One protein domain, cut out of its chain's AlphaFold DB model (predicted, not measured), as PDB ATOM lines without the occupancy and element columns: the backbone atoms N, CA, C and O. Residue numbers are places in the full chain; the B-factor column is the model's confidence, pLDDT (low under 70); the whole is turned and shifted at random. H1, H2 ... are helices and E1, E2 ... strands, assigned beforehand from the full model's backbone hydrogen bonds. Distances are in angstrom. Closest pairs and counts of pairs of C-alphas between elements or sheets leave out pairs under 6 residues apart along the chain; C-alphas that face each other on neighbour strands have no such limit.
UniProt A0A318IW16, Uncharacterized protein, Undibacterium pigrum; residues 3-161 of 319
ATOM      1  N   LEU A   3      -7.719  50.359 -34.002       88.75
ATOM      2  CA  LEU A   3      -6.984  50.377 -32.739       88.75
ATOM      3  C   LEU A   3      -7.145  51.758 -32.103       88.75
ATOM      4  O   LEU A   3      -7.002  52.770 -32.788       88.75
ATOM      5  N   LYS A   4      -7.461  51.813 -30.811       91.38
ATOM      6  CA  LYS A   4      -7.633  53.061 -30.065       91.38
ATOM      7  C   LYS A   4      -6.489  53.244 -29.082       91.38
ATOM      8  O   LYS A   4      -6.197  52.333 -28.314       91.38
ATOM      9  N   CYS A   5      -5.885  54.427 -29.059       92.50
ATOM     10  CA  CYS A   5      -4.947  54.769 -27.998       92.50
ATOM     11  C   CYS A   5      -5.691  55.001 -26.680       92.50
ATOM     12  O   CYS A   5      -6.675  55.733 -26.626       92.50
ATOM     13  N   THR A   6      -5.200  54.406 -25.598       92.25
ATOM     14  CA  THR A   6      -5.771  54.583 -24.251       92.25
ATOM     15  C   THR A   6      -5.411  55.931 -23.620       92.25
ATOM     16  O   THR A   6      -6.195  56.473 -22.845       92.25
ATOM     17  N   GLY A   7      -4.258  56.503 -23.980       91.62
ATOM     18  CA  GLY A   7      -3.774  57.783 -23.445       91.62
ATOM     19  C   GLY A   7      -4.191  59.045 -24.213       91.62
ATOM     20  O   GLY A   7      -3.904  60.147 -23.753       91.62
ATOM     21  N   CYS A   8      -4.853  58.932 -25.372       93.19
ATOM     22  CA  CYS A   8      -5.319  60.090 -26.148       93.19
ATOM     23  C   CYS A   8      -6.563  59.756 -26.990       93.19
ATOM     24  O   CYS A   8      -7.104  58.657 -26.911       93.19
ATOM     25  N   SER A   9      -7.048  60.711 -27.787       91.56
ATOM     26  CA  SER A   9      -8.218  60.528 -28.658       91.56
ATOM     27  C   SER A   9      -7.915  59.846 -29.999       91.56
ATOM     28  O   SER A   9      -8.850  59.593 -30.758       91.56
ATOM     29  N   GLU A  10      -6.647  59.556 -30.303       91.00
ATOM     30  CA  GLU A  10      -6.240  58.982 -31.590       91.00
ATOM     31  C   GLU A  10      -6.822  57.582 -31.825       91.00
ATOM     32  O   GLU A  10      -6.814  56.706 -30.950       91.00
ATOM     33  N   CYS A  11      -7.312  57.379 -33.049       89.56
ATOM     34  CA  CYS A  11      -7.888  56.130 -33.532       89.56
ATOM     35  C   CYS A  11      -7.240  55.749 -34.865       89.56
ATOM     36  O   CYS A  11      -7.266  56.516 -35.826       89.56
ATOM     37  N   PHE A  12      -6.714  54.531 -34.942       88.94
ATOM     38  CA  PHE A  12      -6.030  54.005 -36.115       88.94
ATOM     39  C   PHE A  12      -6.929  53.011 -36.838       88.94
ATOM     40  O   PHE A  12      -7.127  51.878 -36.390       88.94
ATOM     41  N   TYR A  13      -7.498  53.438 -37.957       85.69
ATOM     42  CA  TYR A  13      -8.452  52.639 -38.715       85.69
ATOM     43  C   TYR A  13      -7.745  51.674 -39.659       85.69
ATOM     44  O   TYR A  13      -6.751  52.017 -40.299       85.69
ATOM     45  N   PHE A  14      -8.293  50.463 -39.763       82.50
ATOM     46  CA  PHE A  14      -7.909  49.559 -40.840       82.50
ATOM     47  C   PHE A  14      -8.289  50.195 -42.171       82.50
ATOM     48  O   PHE A  14      -9.377  50.770 -42.264       82.50
ATOM     49  N   PRO A  15      -7.458  50.050 -43.210       74.25
ATOM     50  CA  PRO A  15      -7.852  50.508 -44.523       74.25
ATOM     51  C   PRO A  15      -9.108  49.760 -44.982       74.25
ATOM     52  O   PRO A  15      -9.210  48.529 -44.857       74.25
ATOM     53  N   GLU A  16     -10.072  50.529 -45.483       60.69
ATOM     54  CA  GLU A  16     -11.351  50.017 -45.952       60.69
ATOM     55  C   GLU A  16     -11.149  49.236 -47.266       60.69
ATOM     56  O   GLU A  16     -10.462  49.674 -48.181       60.69
ATOM     57  N   ASN A  17     -11.737  48.037 -47.328       56.31
ATOM     58  CA  ASN A  17     -11.977  47.252 -48.544       56.31
ATOM     59  C   ASN A  17     -10.771  46.950 -49.465       56.31
ATOM     60  O   ASN A  17     -10.842  47.175 -50.666       56.31
ATOM     61  N   PHE A  18      -9.721  46.309 -48.938       52.28
ATOM     62  CA  PHE A  18      -8.797  45.520 -49.769       52.28
ATOM     63  C   PHE A  18      -9.447  44.187 -50.159       52.28
ATOM     64  O   PHE A  18      -9.615  43.301 -49.308       52.28
ATOM     65  N   LEU A  19      -9.804  44.039 -51.434       49.97
ATOM     66  CA  LEU A  19     -10.078  42.739 -52.046       49.97
ATOM     67  C   LEU A  19      -8.797  42.262 -52.722       49.97
ATOM     68  O   LEU A  19      -8.198  43.023 -53.480       49.97
ATOM     69  N   CYS A  20      -8.368  41.045 -52.385       46.66
ATOM     70  CA  CYS A  20      -7.096  40.473 -52.814       46.66
ATOM     71  C   CYS A  20      -7.331  39.300 -53.758       46.66
ATOM     72  O   CYS A  20      -8.081  38.382 -53.432       46.66
ATOM     73  N   TYR A  21      -6.652  39.333 -54.902       49.94
ATOM     74  CA  TYR A  21      -6.657  38.261 -55.894       49.94
ATOM     75  C   TYR A  21      -5.232  37.816 -56.179       49.94
ATOM     76  O   TYR A  21      -4.320  38.641 -56.146       49.94
ATOM     77  N   GLU A  22      -5.056  36.542 -56.504       42.88
ATOM     78  CA  GLU A  22      -3.779  36.019 -56.977       42.88
ATOM     79  C   GLU A  22      -3.768  35.945 -58.509       42.88
ATOM     80  O   GLU A  22      -4.716  35.453 -59.123       42.88
ATOM     81  N   LEU A  23      -2.696  36.440 -59.129       44.97
ATOM     82  CA  LEU A  23      -2.445  36.352 -60.567       44.97
ATOM     83  C   LEU A  23      -1.158  35.556 -60.815       44.97
ATOM     84  O   LEU A  23      -0.086  35.905 -60.328       44.97
ATOM     85  N   ASN A  24      -1.244  34.488 -61.606       40.41
ATOM     86  CA  ASN A  24      -0.063  33.728 -62.012       40.41
ATOM     87  C   ASN A  24       0.619  34.379 -63.220       40.41
ATOM     88  O   ASN A  24      -0.056  34.438 -64.248       40.41
ATOM     89  N   ALA A  25       1.914  34.725 -63.065       35.81
ATOM     90  CA  ALA A  25       3.058  34.830 -64.013       35.81
ATOM     91  C   ALA A  25       2.822  34.938 -65.541       35.81
ATOM     92  O   ALA A  25       3.402  35.759 -66.256       35.81
ATOM     93  N   THR A  26       1.915  34.114 -66.052       31.70
ATOM     94  CA  THR A  26       1.696  33.833 -67.470       31.70
ATOM     95  C   THR A  26       0.291  34.180 -67.980       31.70
ATOM     96  O   THR A  26       0.020  33.994 -69.163       31.70
ATOM     97  N   CYS A  27      -0.620  34.701 -67.149       33.81
ATOM     98  CA  CYS A  27      -2.039  34.809 -67.507       33.81
ATOM     99  C   CYS A  27      -2.445  36.175 -68.112       33.81
ATOM    100  O   CYS A  27      -2.450  37.200 -67.429       33.81
ATOM    101  N   ARG A  28      -2.896  36.190 -69.378       37.34
ATOM    102  CA  ARG A  28      -3.848  37.208 -69.881       37.34
ATOM    103  C   ARG A  28      -5.249  36.775 -69.466       37.34
ATOM    104  O   ARG A  28      -5.588  35.638 -69.729       37.34
ATOM    105  N   MET A  29      -6.087  37.631 -68.892       33.50
ATOM    106  CA  MET A  29      -7.475  37.232 -68.600       33.50
ATOM    107  C   MET A  29      -8.248  37.002 -69.912       33.50
ATOM    108  O   MET A  29      -8.385  37.962 -70.670       33.50
ATOM    109  N   PRO A  30      -8.767  35.794 -70.212       32.28
ATOM    110  CA  PRO A  30      -9.780  35.609 -71.239       32.28
ATOM    111  C   PRO A  30     -11.145  35.508 -70.543       32.28
ATOM    112  O   PRO A  30     -11.278  34.904 -69.480       32.28
ATOM    113  N   GLY A  31     -12.159  36.144 -71.118       37.44
ATOM    114  CA  GLY A  31     -13.461  36.316 -70.480       37.44
ATOM    115  C   GLY A  31     -14.142  35.022 -70.002       37.44
ATOM    116  O   GLY A  31     -14.324  34.076 -70.756       37.44
ATOM    117  N   GLY A  32     -14.612  35.049 -68.754       37.12
ATOM    118  CA  GLY A  32     -16.033  34.876 -68.432       37.12
ATOM    119  C   GLY A  32     -16.691  33.489 -68.433       37.12
ATOM    120  O   GLY A  32     -17.870  33.450 -68.090       37.12
ATOM    121  N   ASP A  33     -16.021  32.377 -68.759       38.25
ATOM    122  CA  ASP A  33     -16.640  31.038 -68.649       38.25
ATOM    123  C   ASP A  33     -16.217  30.297 -67.367       38.25
ATOM    124  O   ASP A  33     -15.054  29.944 -67.175       38.25
ATOM    125  N   LYS A  34     -17.187  30.069 -66.472       36.00
ATOM    126  CA  LYS A  34     -17.003  29.444 -65.150       36.00
ATOM    127  C   LYS A  34     -16.919  27.912 -65.210       36.00
ATOM    128  O   LYS A  34     -16.373  27.311 -64.293       36.00
ATOM    129  N   SER A  35     -17.426  27.282 -66.273       36.78
ATOM    130  CA  SER A  35     -17.532  25.815 -66.384       36.78
ATOM    131  C   SER A  35     -16.202  25.109 -66.685       36.78
ATOM    132  O   SER A  35     -16.067  23.906 -66.476       36.78
ATOM    133  N   ALA A  36     -15.190  25.859 -67.127       41.88
ATOM    134  CA  ALA A  36     -13.865  25.328 -67.434       41.88
ATOM    135  C   ALA A  36     -13.011  25.037 -66.182       41.88
ATOM    136  O   ALA A  36     -12.039  24.292 -66.268       41.88
ATOM    137  N   LEU A  37     -13.356  25.608 -65.020       41.09
ATOM    138  CA  LEU A  37     -12.539  25.566 -63.796       41.09
ATOM    139  C   LEU A  37     -12.591  24.222 -63.052       41.09
ATOM    140  O   LEU A  37     -11.612  23.856 -62.401       41.09
ATOM    141  N   ASP A  38     -13.697  23.485 -63.162       38.81
ATOM    142  CA  ASP A  38     -13.931  22.229 -62.430       38.81
ATOM    143  C   ASP A  38     -13.234  21.013 -63.068       38.81
ATOM    144  O   ASP A  38     -13.212  19.921 -62.498       38.81
ATOM    145  N   HIS A  39     -12.654  21.186 -64.259       42.91
ATOM    146  CA  HIS A  39     -12.108  20.097 -65.074       42.91
ATOM    147  C   HIS A  39     -10.588  20.146 -65.260       42.91
ATOM    148  O   HIS A  39     -10.044  19.309 -65.980       42.91
ATOM    149  N   ILE A  40      -9.888  21.093 -64.626       39.88
ATOM    150  CA  ILE A  40      -8.457  21.299 -64.879       39.88
ATOM    151  C   ILE A  40      -7.601  20.540 -63.854       39.88
ATOM    152  O   ILE A  40      -7.730  20.774 -62.648       39.88
ATOM    153  N   PRO A  41      -6.715  19.630 -64.304       38.78
ATOM    154  CA  PRO A  41      -5.876  18.845 -63.412       38.78
ATOM    155  C   PRO A  41      -4.898  19.706 -62.605       38.78
ATOM    156  O   PRO A  41      -4.192  20.562 -63.135       38.78
ATOM    157  N   ILE A  42      -4.765  19.372 -61.320       40.41
ATOM    158  CA  ILE A  42      -3.878  19.997 -60.317       40.41
ATOM    159  C   ILE A  42      -2.386  20.023 -60.731       40.41
ATOM    160  O   ILE A  42      -1.582  20.684 -60.085       40.41
ATOM    161  N   ALA A  43      -1.972  19.315 -61.785       36.25
ATOM    162  CA  ALA A  43      -0.579  19.268 -62.235       36.25
ATOM    163  C   ALA A  43      -0.200  20.379 -63.240       36.25
ATOM    164  O   ALA A  43       0.985  20.664 -63.388       36.25
ATOM    165  N   GLU A  44      -1.166  21.046 -63.882       37.47
ATOM    166  CA  GLU A  44      -0.935  21.959 -65.021       37.47
ATOM    167  C   GLU A  44      -0.990  23.456 -64.638       37.47
ATOM    168  O   GLU A  44      -1.391  24.314 -65.418       37.47
ATOM    169  N   PHE A  45      -0.552  23.806 -63.423       42.00
ATOM    170  CA  PHE A  45      -0.543  25.188 -62.898       42.00
ATOM    171  C   PHE A  45       0.387  26.180 -63.636       42.00
ATOM    172  O   PHE A  45       0.605  27.283 -63.138       42.00
ATOM    173  N   GLU A  46       0.973  25.838 -64.785       37.06
ATOM    174  CA  GLU A  46       1.870  26.752 -65.511       37.06
ATOM    175  C   GLU A  46       1.124  27.837 -66.297       37.06
ATOM    176  O   GLU A  46       1.703  28.884 -66.595       37.06
ATOM    177  N   THR A  47      -0.163  27.650 -66.597       35.78
ATOM    178  CA  THR A  47      -0.862  28.523 -67.543       35.78
ATOM    179  C   THR A  47      -2.327  28.749 -67.176       35.78
ATOM    180  O   THR A  47      -3.158  27.868 -67.344       35.78
ATOM    181  N   TYR A  48      -2.609  29.996 -66.787       34.56
ATOM    182  CA  TYR A  48      -3.900  30.699 -66.825       34.56
ATOM    183  C   TYR A  48      -4.989  30.367 -65.794       34.56
ATOM    184  O   TYR A  48      -5.562  29.292 -65.835       34.56
ATOM    185  N   PHE A  49      -5.414  31.385 -65.022       32.56
ATOM    186  CA  PHE A  49      -6.817  31.551 -64.603       32.56
ATOM    187  C   PHE A  49      -7.258  33.022 -64.543       32.56
ATOM    188  O   PHE A  49      -6.494  33.903 -64.145       32.56
ATOM    189  N   ALA A  50      -8.492  33.261 -64.998       27.89
ATOM    190  CA  ALA A  50      -9.159  34.555 -65.135       27.89
ATOM    191  C   ALA A  50     -10.055  34.883 -63.928       27.89
ATOM    192  O   ALA A  50     -10.555  33.991 -63.243       27.89
ATOM    193  N   ALA A  51     -10.262  36.178 -63.682       28.58
ATOM    194  CA  ALA A  51     -11.044  36.698 -62.564       28.58
ATOM    195  C   ALA A  51     -12.567  36.635 -62.800       28.58
ATOM    196  O   ALA A  51     -13.028  36.911 -63.907       28.58
ATOM    197  N   LEU A  52     -13.321  36.320 -61.731       30.64
ATOM    198  CA  LEU A  52     -14.396  37.129 -61.102       30.64
ATOM    199  C   LEU A  52     -15.482  36.257 -60.442       30.64
ATOM    200  O   LEU A  52     -16.319  35.652 -61.113       30.64
ATOM    201  N   ASP A  53     -15.482  36.190 -59.109       27.22
ATOM    202  CA  ASP A  53     -16.315  37.061 -58.256       27.22
ATOM    203  C   ASP A  53     -16.209  36.626 -56.779       27.22
ATOM    204  O   ASP A  53     -16.533  35.492 -56.439       27.22
ATOM    205  N   ILE A  54     -15.779  37.561 -55.921       34.50
ATOM    206  CA  ILE A  54     -16.191  37.825 -54.519       34.50
ATOM    207  C   ILE A  54     -16.079  36.699 -53.454       34.50
ATOM    208  O   ILE A  54     -16.077  37.019 -52.267       34.50
ATOM    209  N   LEU A  55     -15.913  35.417 -53.791       30.91
ATOM    210  CA  LEU A  55     -16.100  34.317 -52.826       30.91
ATOM    211  C   LEU A  55     -14.963  33.293 -52.710       30.91
ATOM    212  O   LEU A  55     -15.090  32.368 -51.919       30.91
ATOM    213  N   HIS A  56     -13.845  33.464 -53.412       39.12
ATOM    214  CA  HIS A  56     -12.699  32.561 -53.274       39.12
ATOM    215  C   HIS A  56     -11.422  33.353 -52.970       39.12
ATOM    216  O   HIS A  56     -10.771  33.825 -53.905       39.12
ATOM    217  N   PRO A  57     -11.052  33.557 -51.691       45.81
ATOM    218  CA  PRO A  57      -9.792  34.204 -51.359       45.81
ATOM    219  C   PRO A  57      -8.633  33.287 -51.771       45.81
ATOM    220  O   PRO A  57      -8.320  32.316 -51.090       45.81
ATOM    221  N   SER A  58      -7.978  33.604 -52.890       51.88
ATOM    222  CA  SER A  58      -6.720  32.960 -53.311       51.88
ATOM    223  C   SER A  58      -5.608  33.201 -52.283       51.88
ATOM    224  O   SER A  58      -4.760  32.347 -52.053       51.88
ATOM    225  N   VAL A  59      -5.677  34.345 -51.595       58.62
ATOM    226  CA  VAL A  59      -4.845  34.676 -50.442       58.62
ATOM    227  C   VAL A  59      -5.766  35.109 -49.311       58.62
ATOM    228  O   VAL A  59      -6.437  36.142 -49.384       58.62
ATOM    229  N   LEU A  60      -5.820  34.302 -48.253       74.94
ATOM    230  CA  LEU A  60      -6.428  34.718 -46.995       74.94
ATOM    231  C   LEU A  60      -5.676  35.952 -46.480       74.94
ATOM    232  O   LEU A  60      -4.468  36.061 -46.662       74.94
ATOM    233  N   LYS A  61      -6.367  36.883 -45.824       80.94
ATOM    234  CA  LYS A  61      -5.735  38.071 -45.229       80.94
ATOM    235  C   LYS A  61      -5.930  38.093 -43.734       80.94
ATOM    236  O   LYS A  61      -7.015  37.768 -43.266       80.94
ATOM    237  N   GLU A  62      -4.934  38.521 -42.985       84.69
ATOM    238  CA  GLU A  62      -5.002  38.657 -41.531       84.69
ATOM    239  C   GLU A  62      -4.764  40.092 -41.084       84.69
ATOM    240  O   GLU A  62      -4.076  40.870 -41.745       84.69
ATOM    241  N   GLU A  63      -5.384  40.446 -39.965       88.31
ATOM    242  CA  GLU A  63      -5.190  41.721 -39.303       88.31
ATOM    243  C   GLU A  63      -3.736  41.845 -38.813       88.31
ATOM    244  O   GLU A  63      -3.231  40.966 -38.113       88.31
ATOM    245  N   CYS A  64      -3.052  42.940 -39.154       91.50
ATOM    246  CA  CYS A  64      -1.683  43.197 -38.703       91.50
ATOM    247  C   CYS A  64      -1.476  44.659 -38.292       91.50
ATOM    248  O   CYS A  64      -2.220  45.545 -38.710       91.50
ATOM    249  N   TRP A  65      -0.444  44.919 -37.490       93.19
ATOM    250  CA  TRP A  65       0.170  46.236 -37.358       93.19
ATOM    251  C   TRP A  65       1.415  46.283 -38.232       93.19
ATOM    252  O   TRP A  65       2.354  45.513 -38.028       93.19
ATOM    253  N   CYS A  66       1.411  47.167 -39.225       93.50
ATOM    254  CA  CYS A  66       2.535  47.337 -40.132       93.50
ATOM    255  C   CYS A  66       3.408  48.494 -39.651       93.50
ATOM    256  O   CYS A  66       2.918  49.618 -39.534       93.50
ATOM    257  N   PHE A  67       4.693  48.228 -39.413       91.88
ATOM    258  CA  PHE A  67       5.625  49.229 -38.892       91.88
ATOM    259  C   PHE A  67       5.954  50.301 -39.938       91.88
ATOM    260  O   PHE A  67       5.998  51.479 -39.605       91.88
ATOM    261  N   GLU A  68       6.045  49.932 -41.220       91.38
ATOM    262  CA  GLU A  68       6.279  50.896 -42.312       91.38
ATOM    263  C   GLU A  68       5.071  51.794 -42.586       91.38
ATOM    264  O   GLU A  68       5.195  52.954 -42.972       91.38
ATOM    265  N   CYS A  69       3.863  51.253 -42.422       89.31
ATOM    266  CA  CYS A  69       2.649  52.051 -42.550       89.31
ATOM    267  C   CYS A  69       2.340  52.836 -41.267       89.31
ATOM    268  O   CYS A  69       1.525  53.757 -41.323       89.31
ATOM    269  N   ASN A  70       2.946  52.437 -40.143       89.25
ATOM    270  CA  ASN A  70       2.675  52.900 -38.785       89.25
ATOM    271  C   ASN A  70       1.171  52.956 -38.447       89.25
ATOM    272  O   ASN A  70       0.655  53.948 -37.933       89.25
ATOM    273  N   LYS A  71       0.440  51.909 -38.845       89.38
ATOM    274  CA  LYS A  71      -1.015  51.783 -38.683       89.38
ATOM    275  C   LYS A  71      -1.447  50.319 -38.834       89.38
ATOM    276  O   LYS A  71      -0.705  49.524 -39.428       89.38
ATOM    277  N   PRO A  72      -2.650  49.942 -38.360       90.44
ATOM    278  CA  PRO A  72      -3.205  48.641 -38.670       90.44
ATOM    279  C   PRO A  72      -3.447  48.495 -40.175       90.44
ATOM    280  O   PRO A  72      -3.814  49.439 -40.877       90.44
ATOM    281  N   SER A  73      -3.220  47.290 -40.673       90.00
ATOM    282  CA  SER A  73      -3.279  46.930 -42.083       90.00
ATOM    283  C   SER A  73      -3.734  45.473 -42.230       90.00
ATOM    284  O   SER A  73      -4.151  44.823 -41.268       90.00
ATOM    285  N   TRP A  74      -3.683  44.971 -43.458       87.38
ATOM    286  CA  TRP A  74      -3.909  43.578 -43.799       87.38
ATOM    287  C   TRP A  74      -2.598  42.968 -44.284       87.38
ATOM    288  O   TRP A  74      -1.895  43.581 -45.087       87.38
ATOM    289  N   ALA A  75      -2.282  41.765 -43.827       88.19
ATOM    290  CA  ALA A  75      -1.164  40.972 -44.323       88.19
ATOM    291  C   ALA A  75      -1.658  39.710 -45.032       88.19
ATOM    292  O   ALA A  75      -2.748  39.219 -44.734       88.19
ATOM    293  N   GLU A  76      -0.848  39.175 -45.945       86.00
ATOM    294  CA  GLU A  76      -1.061  37.835 -46.497       86.00
ATOM    295  C   GLU A  76      -1.055  36.791 -45.361       86.00
ATOM    296  O   GLU A  76      -0.080  36.669 -44.616       86.00
ATOM    297  N   TYR A  77      -2.122  36.002 -45.253       85.56
ATOM    298  CA  TYR A  77      -2.190  34.814 -44.408       85.56
ATOM    299  C   TYR A  77      -1.827  33.593 -45.253       85.56
ATOM    300  O   TYR A  77      -2.661  32.995 -45.933       85.56
ATOM    301  N   LEU A  78      -0.549  33.227 -45.200       86.88
ATOM    302  CA  LEU A  78      -0.013  32.029 -45.837       86.88
ATOM    303  C   LEU A  78       0.888  31.307 -44.819       86.88
ATOM    304  O   LEU A  78       2.098  31.561 -44.775       86.88
ATOM    305  N   PRO A  79       0.312  30.481 -43.927       88.31
ATOM    306  CA  PRO A  79       1.038  29.878 -42.810       88.31
ATOM    307  C   PRO A  79       2.081  28.857 -43.282       88.31
ATOM    308  O   PRO A  79       2.096  28.466 -44.442       88.31
ATOM    309  N   ASP A  80       2.980  28.423 -42.396       91.06
ATOM    310  CA  ASP A  80       3.950  27.374 -42.733       91.06
ATOM    311  C   ASP A  80       3.283  26.020 -43.056       91.06
ATOM    312  O   ASP A  80       2.125  25.769 -42.713       91.06
ATOM    313  N   LEU A  81       4.032  25.128 -43.715       93.00
ATOM    314  CA  LEU A  81       3.529  23.808 -44.118       93.00
ATOM    315  C   LEU A  81       3.086  22.953 -42.921       93.00
ATOM    316  O   LEU A  81       2.153  22.169 -43.050       93.00
ATOM    317  N   ARG A  82       3.676  23.154 -41.736       94.44
ATOM    318  CA  ARG A  82       3.292  22.416 -40.526       94.44
ATOM    319  C   ARG A  82       1.863  22.750 -40.103       94.44
ATOM    320  O   ARG A  82       1.125  21.850 -39.706       94.44
ATOM    321  N   LYS A  83       1.449  24.017 -40.182       92.38
ATOM    322  CA  LYS A  83       0.051  24.402 -39.932       92.38
ATOM    323  C   LYS A  83      -0.905  23.768 -40.942       92.38
ATOM    324  O   LYS A  83      -1.975  23.318 -40.539       92.38
ATOM    325  N   PHE A  84      -0.508  23.664 -42.211       92.62
ATOM    326  CA  PHE A  84      -1.296  22.926 -43.198       92.62
ATOM    327  C   PHE A  84      -1.411  21.439 -42.855       92.62
ATOM    328  O   PHE A  84      -2.513  20.904 -42.914       92.62
ATOM    329  N   ASP A  85      -0.328  20.777 -42.445       93.12
ATOM    330  CA  ASP A  85      -0.371  19.357 -42.073       93.12
ATOM    331  C   ASP A  85      -1.331  19.106 -40.898       93.12
ATOM    332  O   ASP A  85      -2.128  18.164 -40.925       93.12
ATOM    333  N   ILE A  86      -1.306  19.986 -39.889       91.94
ATOM    334  CA  ILE A  86      -2.232  19.938 -38.747       91.94
ATOM    335  C   ILE A  86      -3.677  20.119 -39.220       91.94
ATOM    336  O   ILE A  86      -4.539  19.304 -38.888       91.94
ATOM    337  N   ALA A  87      -3.943  21.156 -40.019       91.31
ATOM    338  CA  ALA A  87      -5.279  21.427 -40.535       91.31
ATOM    339  C   ALA A  87      -5.796  20.269 -41.408       91.31
ATOM    340  O   ALA A  87      -6.938  19.848 -41.251       91.31
ATOM    341  N   ALA A  88      -4.954  19.682 -42.262       91.31
ATOM    342  CA  ALA A  88      -5.304  18.520 -43.075       91.31
ATOM    343  C   ALA A  88      -5.650  17.289 -42.220       91.31
ATOM    344  O   ALA A  88      -6.543  16.523 -42.582       91.31
ATOM    345  N   GLY A  89      -4.961  17.094 -41.090       89.69
ATOM    346  CA  GLY A  89      -5.294  16.059 -40.111       89.69
ATOM    347  C   GLY A  89      -6.666  16.287 -39.477       89.69
ATOM    348  O   GLY A  89      -7.508  15.393 -39.510       89.69
ATOM    349  N   LEU A  90      -6.915  17.500 -38.975       88.88
ATOM    350  CA  LEU A  90      -8.188  17.878 -38.348       88.88
ATOM    351  C   LEU A  90      -9.377  17.750 -39.311       88.88
ATOM    352  O   LEU A  90     -10.425  17.249 -38.921       88.88
ATOM    353  N   ARG A  91      -9.198  18.123 -40.584       86.62
ATOM    354  CA  ARG A  91     -10.225  17.996 -41.635       86.62
ATOM    355  C   ARG A  91     -10.606  16.542 -41.947       86.62
ATOM    356  O   ARG A  91     -11.696  16.298 -42.449       86.62
ATOM    357  N   LYS A  92      -9.724  15.574 -41.664       83.81
ATOM    358  CA  LYS A  92      -9.970  14.133 -41.871       83.81
ATOM    359  C   LYS A  92     -10.648  13.453 -40.680       83.81
ATOM    360  O   LYS A  92     -11.077  12.307 -40.815       83.81
ATOM    361  N   CYS A  93     -10.716  14.106 -39.521       78.94
ATOM    362  CA  CYS A  93     -11.375  13.553 -38.343       78.94
ATOM    363  C   CYS A  93     -12.893  13.493 -38.578       78.94
ATOM    364  O   CYS A  93     -13.576  14.512 -38.656       78.94
ATOM    365  N   TRP A  94     -13.404  12.272 -38.734       52.25
ATOM    366  CA  TRP A  94     -14.800  11.991 -39.047       52.25
ATOM    367  C   TRP A  94     -15.681  12.201 -37.813       52.25
ATOM    368  O   TRP A  94     -15.729  11.308 -36.980       52.25
ATOM    369  N   ASP A  95     -16.368  13.350 -37.752       64.38
ATOM    370  CA  ASP A  95     -17.424  13.782 -36.799       64.38
ATOM    371  C   ASP A  95     -17.266  15.251 -36.356       64.38
ATOM    372  O   ASP A  95     -18.182  15.822 -35.763       64.38
ATOM    373  N   GLY A  96     -16.129  15.884 -36.669       61.28
ATOM    374  CA  GLY A  96     -15.842  17.273 -36.307       61.28
ATOM    375  C   GLY A  96     -15.548  17.503 -34.818       61.28
ATOM    376  O   GLY A  96     -15.310  18.651 -34.434       61.28
ATOM    377  N   GLU A  97     -15.509  16.458 -33.977       68.00
ATOM    378  CA  GLU A  97     -15.206  16.572 -32.541       68.00
ATOM    379  C   GLU A  97     -13.770  17.065 -32.317       68.00
ATOM    380  O   GLU A  97     -13.543  17.944 -31.489       68.00
ATOM    381  N   ALA A  98     -12.802  16.582 -33.104       69.50
ATOM    382  CA  ALA A  98     -11.398  16.994 -32.990       69.50
ATOM    383  C   ALA A  98     -11.155  18.469 -33.368       69.50
ATOM    384  O   ALA A  98     -10.233  19.098 -32.856       69.50
ATOM    385  N   SER A  99     -11.981  19.029 -34.255       67.81
ATOM    386  CA  SER A  99     -11.949  20.447 -34.645       67.81
ATOM    387  C   SER A  99     -12.819  21.342 -33.758       67.81
ATOM    388  O   SER A  99     -12.790  22.565 -33.888       67.81
ATOM    389  N   LYS A 100     -13.624  20.761 -32.865       73.94
ATOM    390  CA  LYS A 100     -14.623  21.488 -32.079       73.94
ATOM    391  C   LYS A 100     -13.939  22.484 -31.141       73.94
ATOM    392  O   LYS A 100     -13.156  22.111 -30.274       73.94
ATOM    393  N   GLY A 101     -14.245  23.768 -31.318       72.62
ATOM    394  CA  GLY A 101     -13.638  24.856 -30.541       72.62
ATOM    395  C   GLY A 101     -12.276  25.335 -31.058       72.62
ATOM    396  O   GLY A 101     -11.730  26.282 -30.497       72.62
ATOM    397  N   ILE A 102     -11.748  24.742 -32.134       77.75
ATOM    398  CA  ILE A 102     -10.576  25.260 -32.843       77.75
ATOM    399  C   ILE A 102     -11.061  26.247 -33.899       77.75
ATOM    400  O   ILE A 102     -11.751  25.881 -34.845       77.75
ATOM    401  N   THR A 103     -10.672  27.507 -33.748       74.31
ATOM    402  CA  THR A 103     -10.874  28.536 -34.768       74.31
ATOM    403  C   THR A 103      -9.610  28.658 -35.610       74.31
ATOM    404  O   THR A 103      -8.641  29.288 -35.181       74.31
ATOM    405  N   ASP A 104      -9.614  28.066 -36.801       81.81
ATOM    406  CA  ASP A 104      -8.558  28.241 -37.795       81.81
ATOM    407  C   ASP A 104      -9.196  28.376 -39.180       81.81
ATOM    408  O   ASP A 104      -9.972  27.522 -39.603       81.81
ATOM    409  N   ARG A 105      -8.841  29.447 -39.896       81.81
ATOM    410  CA  ARG A 105      -9.388  29.761 -41.222       81.81
ATOM    411  C   ARG A 105      -9.101  28.673 -42.252       81.81
ATOM    412  O   ARG A 105      -9.836  28.565 -43.223       81.81
ATOM    413  N   LEU A 106      -8.057  27.863 -42.057       86.62
ATOM    414  CA  LEU A 106      -7.769  26.719 -42.920       86.62
ATOM    415  C   LEU A 106      -8.834  25.613 -42.820       86.62
ATOM    416  O   LEU A 106      -8.972  24.812 -43.747       86.62
ATOM    417  N   LEU A 107      -9.578  25.536 -41.712       86.38
ATOM    418  CA  LEU A 107     -10.662  24.566 -41.531       86.38
ATOM    419  C   LEU A 107     -11.943  25.001 -42.255       86.38
ATOM    420  O   LEU A 107     -12.705  24.141 -42.688       86.38
ATOM    421  N   ASP A 108     -12.125  26.306 -42.458       82.56
ATOM    422  CA  ASP A 108     -13.303  26.885 -43.118       82.56
ATOM    423  C   ASP A 108     -13.242  26.806 -44.656       82.56
ATOM    424  O   ASP A 108     -14.247  27.020 -45.333       82.56
ATOM    425  N   LEU A 109     -12.068  26.508 -45.223       81.50
ATOM    426  CA  LEU A 109     -11.866  26.401 -46.671       81.50
ATOM    427  C   LEU A 109     -12.556  25.159 -47.256       81.50
ATOM    428  O   LEU A 109     -12.594  24.102 -46.625       81.50
ATOM    429  N   SER A 110     -13.000  25.230 -48.511       80.62
ATOM    430  CA  SER A 110     -13.272  24.034 -49.318       80.62
ATOM    431  C   SER A 110     -11.985  23.239 -49.576       80.62
ATOM    432  O   SER A 110     -10.875  23.772 -49.493       80.62
ATOM    433  N   ASP A 111     -12.105  21.954 -49.918       81.12
ATOM    434  CA  ASP A 111     -10.930  21.113 -50.199       81.12
ATOM    435  C   ASP A 111     -10.081  21.657 -51.359       81.12
ATOM    436  O   ASP A 111      -8.850  21.622 -51.305       81.12
ATOM    437  N   LEU A 112     -10.735  22.232 -52.373       76.00
ATOM    438  CA  LEU A 112     -10.066  22.851 -53.513       76.00
ATOM    439  C   LEU A 112      -9.291  24.113 -53.104       76.00
ATOM    440  O   LEU A 112      -8.146  24.291 -53.517       76.00
ATOM    441  N   GLU A 113      -9.881  24.986 -52.285       77.19
ATOM    442  CA  GLU A 113      -9.192  26.173 -51.756       77.19
ATOM    443  C   GLU A 113      -8.010  25.804 -50.874       77.19
ATOM    444  O   GLU A 113      -6.929  26.373 -51.020       77.19
ATOM    445  N   PHE A 114      -8.202  24.831 -49.984       84.50
ATOM    446  CA  PHE A 114      -7.154  24.346 -49.098       84.50
ATOM    447  C   PHE A 114      -5.959  23.831 -49.905       84.50
ATOM    448  O   PHE A 114      -4.816  24.211 -49.647       84.50
ATOM    449  N   GLN A 115      -6.222  23.011 -50.927       81.88
ATOM    450  CA  GLN A 115      -5.188  22.488 -51.811       81.88
ATOM    451  C   GLN A 115      -4.483  23.595 -52.607       81.88
ATOM    452  O   GLN A 115      -3.259  23.564 -52.747       81.88
ATOM    453  N   ARG A 116      -5.231  24.579 -53.119       78.06
ATOM    454  CA  ARG A 116      -4.663  25.733 -53.836       78.06
ATOM    455  C   ARG A 116      -3.730  26.537 -52.938       78.06
ATOM    456  O   ARG A 116      -2.581  26.761 -53.311       78.06
ATOM    457  N   LEU A 117      -4.182  26.891 -51.736       80.69
ATOM    458  CA  LEU A 117      -3.395  27.669 -50.783       80.69
ATOM    459  C   LEU A 117      -2.160  26.891 -50.284       80.69
ATOM    460  O   LEU A 117      -1.088  27.476 -50.126       80.69
ATOM    461  N   TYR A 118      -2.273  25.569 -50.106       86.12
ATOM    462  CA  TYR A 118      -1.132  24.694 -49.806       86.12
ATOM    463  C   TYR A 118      -0.086  24.722 -50.925       86.12
ATOM    464  O   TYR A 118       1.098  24.928 -50.665       86.12
ATOM    465  N   ASN A 119      -0.518  24.545 -52.178       82.12
ATOM    466  CA  ASN A 119       0.375  24.553 -53.336       82.12
ATOM    467  C   ASN A 119       1.063  25.909 -53.517       82.12
ATOM    468  O   ASN A 119       2.256  25.946 -53.823       82.12
ATOM    469  N   LEU A 120       0.339  27.008 -53.281       81.06
ATOM    470  CA  LEU A 120       0.922  28.344 -53.234       81.06
ATOM    471  C   LEU A 120       2.019  28.413 -52.167       81.06
ATOM    472  O   LEU A 120       3.160  28.739 -52.490       81.06
ATOM    473  N   ARG A 121       1.719  28.035 -50.915       87.31
ATOM    474  CA  ARG A 121       2.715  28.042 -49.829       87.31
ATOM    475  C   ARG A 121       3.934  27.185 -50.149       87.31
ATOM    476  O   ARG A 121       5.048  27.587 -49.828       87.31
ATOM    477  N   PHE A 122       3.726  26.016 -50.744       86.44
ATOM    478  CA  PHE A 122       4.790  25.083 -51.098       86.44
ATOM    479  C   PHE A 122       5.764  25.671 -52.129       86.44
ATOM    480  O   PHE A 122       6.964  25.413 -52.058       86.44
ATOM    481  N   ARG A 123       5.260  26.465 -53.083       82.94
ATOM    482  CA  ARG A 123       6.066  27.064 -54.161       82.94
ATOM    483  C   ARG A 123       6.654  28.427 -53.800       82.94
ATOM    484  O   ARG A 123       7.688  28.790 -54.357       82.94
ATOM    485  N   ARG A 124       6.003  29.159 -52.892       83.44
ATOM    486  CA  ARG A 124       6.352  30.522 -52.484       83.44
ATOM    487  C   ARG A 124       7.785  30.624 -51.955       83.44
ATOM    488  O   ARG A 124       8.155  29.896 -51.035       83.44
ATOM    489  N   ARG A 125       8.572  31.574 -52.477       84.69
ATOM    490  CA  ARG A 125       9.970  31.801 -52.059       84.69
ATOM    491  C   ARG A 125      10.174  33.074 -51.246       84.69
ATOM    492  O   ARG A 125      11.221  33.229 -50.624       84.69
ATOM    493  N   THR A 126       9.202  33.979 -51.241       86.00
ATOM    494  CA  THR A 126       9.270  35.239 -50.488       86.00
ATOM    495  C   THR A 126       8.439  35.191 -49.206       86.00
ATOM    496  O   THR A 126       7.518  34.384 -49.061       86.00
ATOM    497  N   ALA A 127       8.752  36.084 -48.265       90.56
ATOM    498  CA  ALA A 127       7.925  36.297 -47.085       90.56
ATOM    499  C   ALA A 127       6.532  36.835 -47.460       90.56
ATOM    500  O   ALA A 127       6.343  37.456 -48.514       90.56
ATOM    501  N   CYS A 128       5.568  36.593 -46.572       89.88
ATOM    502  CA  CYS A 128       4.261  37.237 -46.611       89.88
ATOM    503  C   CYS A 128       4.422  38.748 -46.425       89.88
ATOM    504  O   CYS A 128       5.304  39.195 -45.692       89.88
ATOM    505  N   LYS A 129       3.570  39.522 -47.086       89.06
ATOM    506  CA  LYS A 129       3.682  40.971 -47.178       89.06
ATOM    507  C   LYS A 129       2.446  41.660 -46.617       89.06
ATOM    508  O   LYS A 129       1.330  41.141 -46.634       89.06
ATOM    509  N   CYS A 130       2.649  42.886 -46.161       90.75
ATOM    510  CA  CYS A 130       1.595  43.854 -45.933       90.75
ATOM    511  C   CYS A 130       0.950  44.210 -47.278       90.75
ATOM    512  O   CYS A 130       1.606  44.709 -48.191       90.75
ATOM    513  N   LEU A 131      -0.362  44.039 -47.367       86.44
ATOM    514  CA  LEU A 131      -1.170  44.316 -48.554       86.44
ATOM    515  C   LEU A 131      -1.333  45.825 -48.818       86.44
ATOM    516  O   LEU A 131      -1.933  46.236 -49.798       86.44
ATOM    517  N   THR A 132      -0.820  46.694 -47.949       87.25
ATOM    518  CA  THR A 132      -0.841  48.147 -48.175       87.25
ATOM    519  C   THR A 132       0.485  48.683 -48.714       87.25
ATOM    520  O   THR A 132       0.477  49.640 -49.480       87.25
ATOM    521  N   CYS A 133       1.626  48.102 -48.330       90.31
ATOM    522  CA  CYS A 133       2.943  48.651 -48.694       90.31
ATOM    523  C   CYS A 133       3.973  47.631 -49.192       90.31
ATOM    524  O   CYS A 133       5.063  48.035 -49.575       90.31
ATOM    525  N   GLY A 134       3.670  46.334 -49.168       89.88
ATOM    526  CA  GLY A 134       4.568  45.289 -49.663       89.88
ATOM    527  C   GLY A 134       5.702  44.880 -48.719       89.88
ATOM    528  O   GLY A 134       6.429  43.943 -49.046       89.88
ATOM    529  N   THR A 135       5.854  45.526 -47.558       92.81
ATOM    530  CA  THR A 135       6.852  45.128 -46.548       92.81
ATOM    531  C   THR A 135       6.471  43.821 -45.855       92.81
ATOM    532  O   THR A 135       5.286  43.528 -45.698       92.81
ATOM    533  N   ASP A 136       7.453  43.068 -45.377       93.56
ATOM    534  CA  ASP A 136       7.272  41.965 -44.426       93.56
ATOM    535  C   ASP A 136       7.482  42.403 -42.961       93.56
ATOM    536  O   ASP A 136       7.252  41.625 -42.036       93.56
ATOM    537  N   ASN A 137       7.834  43.675 -42.736       94.88
ATOM    538  CA  ASN A 137       7.981  44.287 -41.419       94.88
ATOM    539  C   ASN A 137       6.616  44.647 -40.801       94.88
ATOM    540  O   ASN A 137       6.168  45.801 -40.794       94.88
ATOM    541  N   TYR A 138       5.923  43.632 -40.298       94.06
ATOM    542  CA  TYR A 138       4.663  43.775 -39.581       94.06
ATOM    543  C   TYR A 138       4.531  42.718 -38.488       94.06
ATOM    544  O   TYR A 138       5.167  41.665 -38.524       94.06
ATOM    545  N   VAL A 139       3.643  42.973 -37.531       93.31
ATOM    546  CA  VAL A 139       3.231  41.979 -36.543       93.31
ATOM    547  C   VAL A 139       1.751  41.657 -36.722       93.31
ATOM    548  O   VAL A 139       0.921  42.544 -36.919       93.31
ATOM    549  N   ARG A 140       1.411  40.367 -36.710       90.69
ATOM    550  CA  ARG A 140       0.016  39.898 -36.745       90.69
ATOM    551  C   ARG A 140      -0.696  40.382 -35.495       90.69
ATOM    552  O   ARG A 140      -0.084  40.380 -34.442       90.69
ATOM    553  N   LEU A 141      -1.953  40.789 -35.578       88.25
ATOM    554  CA  LEU A 141      -2.691  41.143 -34.371       88.25
ATOM    555  C   LEU A 141      -3.264  39.886 -33.734       88.25
ATOM    556  O   LEU A 141      -4.149  39.242 -34.295       88.25
ATOM    557  N   ASP A 142      -2.789  39.581 -32.535       81.12
ATOM    558  CA  ASP A 142      -3.384  38.584 -31.658       81.12
ATOM    559  C   ASP A 142      -3.630  39.190 -30.261       81.12
ATOM    560  O   ASP A 142      -2.989  40.184 -29.907       81.12
ATOM    561  N   PRO A 143      -4.560  38.639 -29.457       74.06
ATOM    562  CA  PRO A 143      -4.912  39.205 -28.151       74.06
ATOM    563  C   PRO A 143      -3.758  39.322 -27.139       74.06
ATOM    564  O   PRO A 143      -3.906  40.018 -26.139       74.06
ATOM    565  N   SER A 144      -2.640  38.621 -27.345       81.12
ATOM    566  CA  SER A 144      -1.460  38.647 -26.474       81.12
ATOM    567  C   SER A 144      -0.458  39.746 -26.828       81.12
ATOM    568  O   SER A 144       0.374  40.109 -25.990       81.12
ATOM    569  N   ILE A 145      -0.537  40.304 -28.036       83.25
ATOM    570  CA  ILE A 145       0.378  41.351 -28.479       83.25
ATOM    571  C   ILE A 145       0.031  42.677 -27.812       83.25
ATOM    572  O   ILE A 145      -1.108  43.142 -27.830       83.25
ATOM    573  N   LYS A 146       1.064  43.315 -27.258       86.19
ATOM    574  CA  LYS A 146       0.994  44.663 -26.699       86.19
ATOM    575  C   LYS A 146       1.584  45.639 -27.704       86.19
ATOM    576  O   LYS A 146       2.786  45.620 -27.946       86.19
ATOM    577  N   LEU A 147       0.721  46.453 -28.299       89.44
ATOM    578  CA  LEU A 147       1.124  47.574 -29.140       89.44
ATOM    579  C   LEU A 147       1.042  48.864 -28.337       89.44
ATOM    580  O   LEU A 147       0.118  49.051 -27.543       89.44
ATOM    581  N   GLU A 148       1.985  49.758 -28.585       90.69
ATOM    582  CA  GLU A 148       2.117  51.024 -27.877       90.69
ATOM    583  C   GLU A 148       2.101  52.185 -28.872       90.69
ATOM    584  O   GLU A 148       2.645  52.095 -29.972       90.69
ATOM    585  N   HIS A 149       1.459  53.285 -28.487       89.38
ATOM    586  CA  HIS A 149       1.457  54.524 -29.249       89.38
ATOM    587  C   HIS A 149       2.637  55.394 -28.796       89.38
ATOM    588  O   HIS A 149       2.585  56.032 -27.741       89.38
ATOM    589  N   GLU A 150       3.707  55.417 -29.592       86.38
ATOM    590  CA  GLU A 150       4.964  56.103 -29.255       86.38
ATOM    591  C   GLU A 150       4.767  57.598 -28.978       86.38
ATOM    592  O   GLU A 150       5.296  58.135 -28.004       86.38
ATOM    593  N   GLN A 151       3.927  58.267 -29.772       86.88
ATOM    594  CA  GLN A 151       3.605  59.688 -29.622       86.88
ATOM    595  C   GLN A 151       2.773  59.980 -28.358       86.88
ATOM    596  O   GLN A 151       2.518  61.137 -28.029       86.88
ATOM    597  N   CYS A 152       2.354  58.940 -27.634       89.50
ATOM    598  CA  CYS A 152       1.565  59.022 -26.415       89.50
ATOM    599  C   CYS A 152       2.239  58.264 -25.258       89.50
ATOM    600  O   CYS A 152       1.582  57.529 -24.525       89.50
ATOM    601  N   TRP A 153       3.553  58.448 -25.084       90.81
ATOM    602  CA  TRP A 153       4.312  57.926 -23.933       90.81
ATOM    603  C   TRP A 153       4.214  56.401 -23.756       90.81
ATOM    604  O   TRP A 153       4.198  55.908 -22.631       90.81
ATOM    605  N   GLY A 154       4.102  55.659 -24.859       89.62
ATOM    606  CA  GLY A 154       3.953  54.203 -24.814       89.62
ATOM    607  C   GLY A 154       2.561  53.741 -24.368       89.62
ATOM    608  O   GLY A 154       2.392  52.621 -23.893       89.62
ATOM    609  N   SER A 155       1.542  54.600 -24.483       92.31
ATOM    610  CA  SER A 155       0.176  54.230 -24.110       92.31
ATOM    611  C   SER A 155      -0.306  53.028 -24.931       92.31
ATOM    612  O   SER A 155      -0.158  53.042 -26.157       92.31
ATOM    613  N   PRO A 156      -0.933  52.017 -24.302       92.06
ATOM    614  CA  PRO A 156      -1.439  50.851 -25.011       92.06
ATOM    615  C   PRO A 156      -2.446  51.204 -26.107       92.06
ATOM    616  O   PRO A 156      -3.304  52.080 -25.929       92.06
ATOM    617  N   LEU A 157      -2.361  50.469 -27.215       90.69
ATOM    618  CA  LEU A 157      -3.350  50.445 -28.284       90.69
ATOM    619  C   LEU A 157      -4.313  49.272 -28.074       90.69
ATOM    620  O   LEU A 157      -3.912  48.109 -28.087       90.69
ATOM    621  N   GLU A 158      -5.599  49.576 -27.916       88.88
ATOM    622  CA  GLU A 158      -6.652  48.584 -27.700       88.88
ATOM    623  C   GLU A 158      -7.445  48.316 -28.978       88.88
ATOM    624  O   GLU A 158      -7.833  49.233 -29.706       88.88
ATOM    625  N   PHE A 159      -7.712  47.041 -29.252       86.25
ATOM    626  CA  PHE A 159      -8.454  46.630 -30.438       86.25
ATOM    627  C   PHE A 159      -9.960  46.820 -30.255       86.25
ATOM    628  O   PHE A 159     -10.573  46.204 -29.384       86.25
ATOM    629  N   VAL A 160     -10.577  47.617 -31.130       83.12
ATOM    630  CA  VAL A 160     -12.018  47.879 -31.108       83.12
ATOM    631  C   VAL A 160     -12.681  47.333 -32.375       83.12
ATOM    632  O   VAL A 160     -12.519  47.847 -33.493       83.12
ATOM    633  N   ARG A 161     -13.499  46.287 -32.198       74.06
ATOM    634  CA  ARG A 161     -14.443  45.818 -33.225       74.06
ATOM    635  C   ARG A 161     -15.749  46.588 -33.081       74.06
ATOM    636  O   ARG A 161     -16.505  46.343 -32.150       74.06
TER     637      ARG A 161
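AT A GLANCE: This is residues 3 to 161 of the 319 residues of an uncharacterized protein of Undibacterium pigrum (UniProt A0A318IW16). With little regular structure, the domain is a loose row: small sheet E2-E1-E7 at one end, sheet E5-E4-E6 in the middle, then helices H1 to H3, with loop 24 to 59 reaching the far end. The 159 printed residues, under half in named elements, give E1 E2 E3 E4 E5 H1 H2 H3 E6 E7, mixed class, both sheets antiparallel. Radius of gyration of the C-alphas is 18.8 A; spans are 58 by 42 by 27 A.

HOW THE PARTS SIT: E1, residues 3 to 5, forms a hairpin with E2, 11 to 13; N 3 and O 12 are 2.9 A apart. E7, 155 to 160, is antiparallel to E1; N 4 and O 158 are 2.8 A apart. E3, 19 to 23, pairs with no named strand. E4, 60 to 66, and E5, 71 to 77, form a hairpin; N 64 and O 73 are 3.0 A apart. E6, 138 to 140, is antiparallel to E4; N 65 and O 139 are 2.8 A apart. H1, 81 to 92, touches H2, 105 to 108; closest C-alphas 87 and 107, 6.3 A. H1 touches H3, 111 to 123, with residues 81 to 84 alone; closest C-alphas 84 and 118, 6.8 A. In H1 and H3 every O i to N i+4 pair is within hydrogen-bond range.

IN THESE COORDINATES: E1 begins at C-alpha 3 (-6.984, 50.377, -32.739); E7 ends at C-alpha 160 (-12.018, 47.879, -31.108). H3 measures 18.4 A, E5 17.9 A.

THE WHOLE: The printed part has no cut. Links E3 to E4, H1 to H2, H3 to E6 and E6 to E7 are long. pLDDT is under 70 in residues 16 to 59 and 94 to 99.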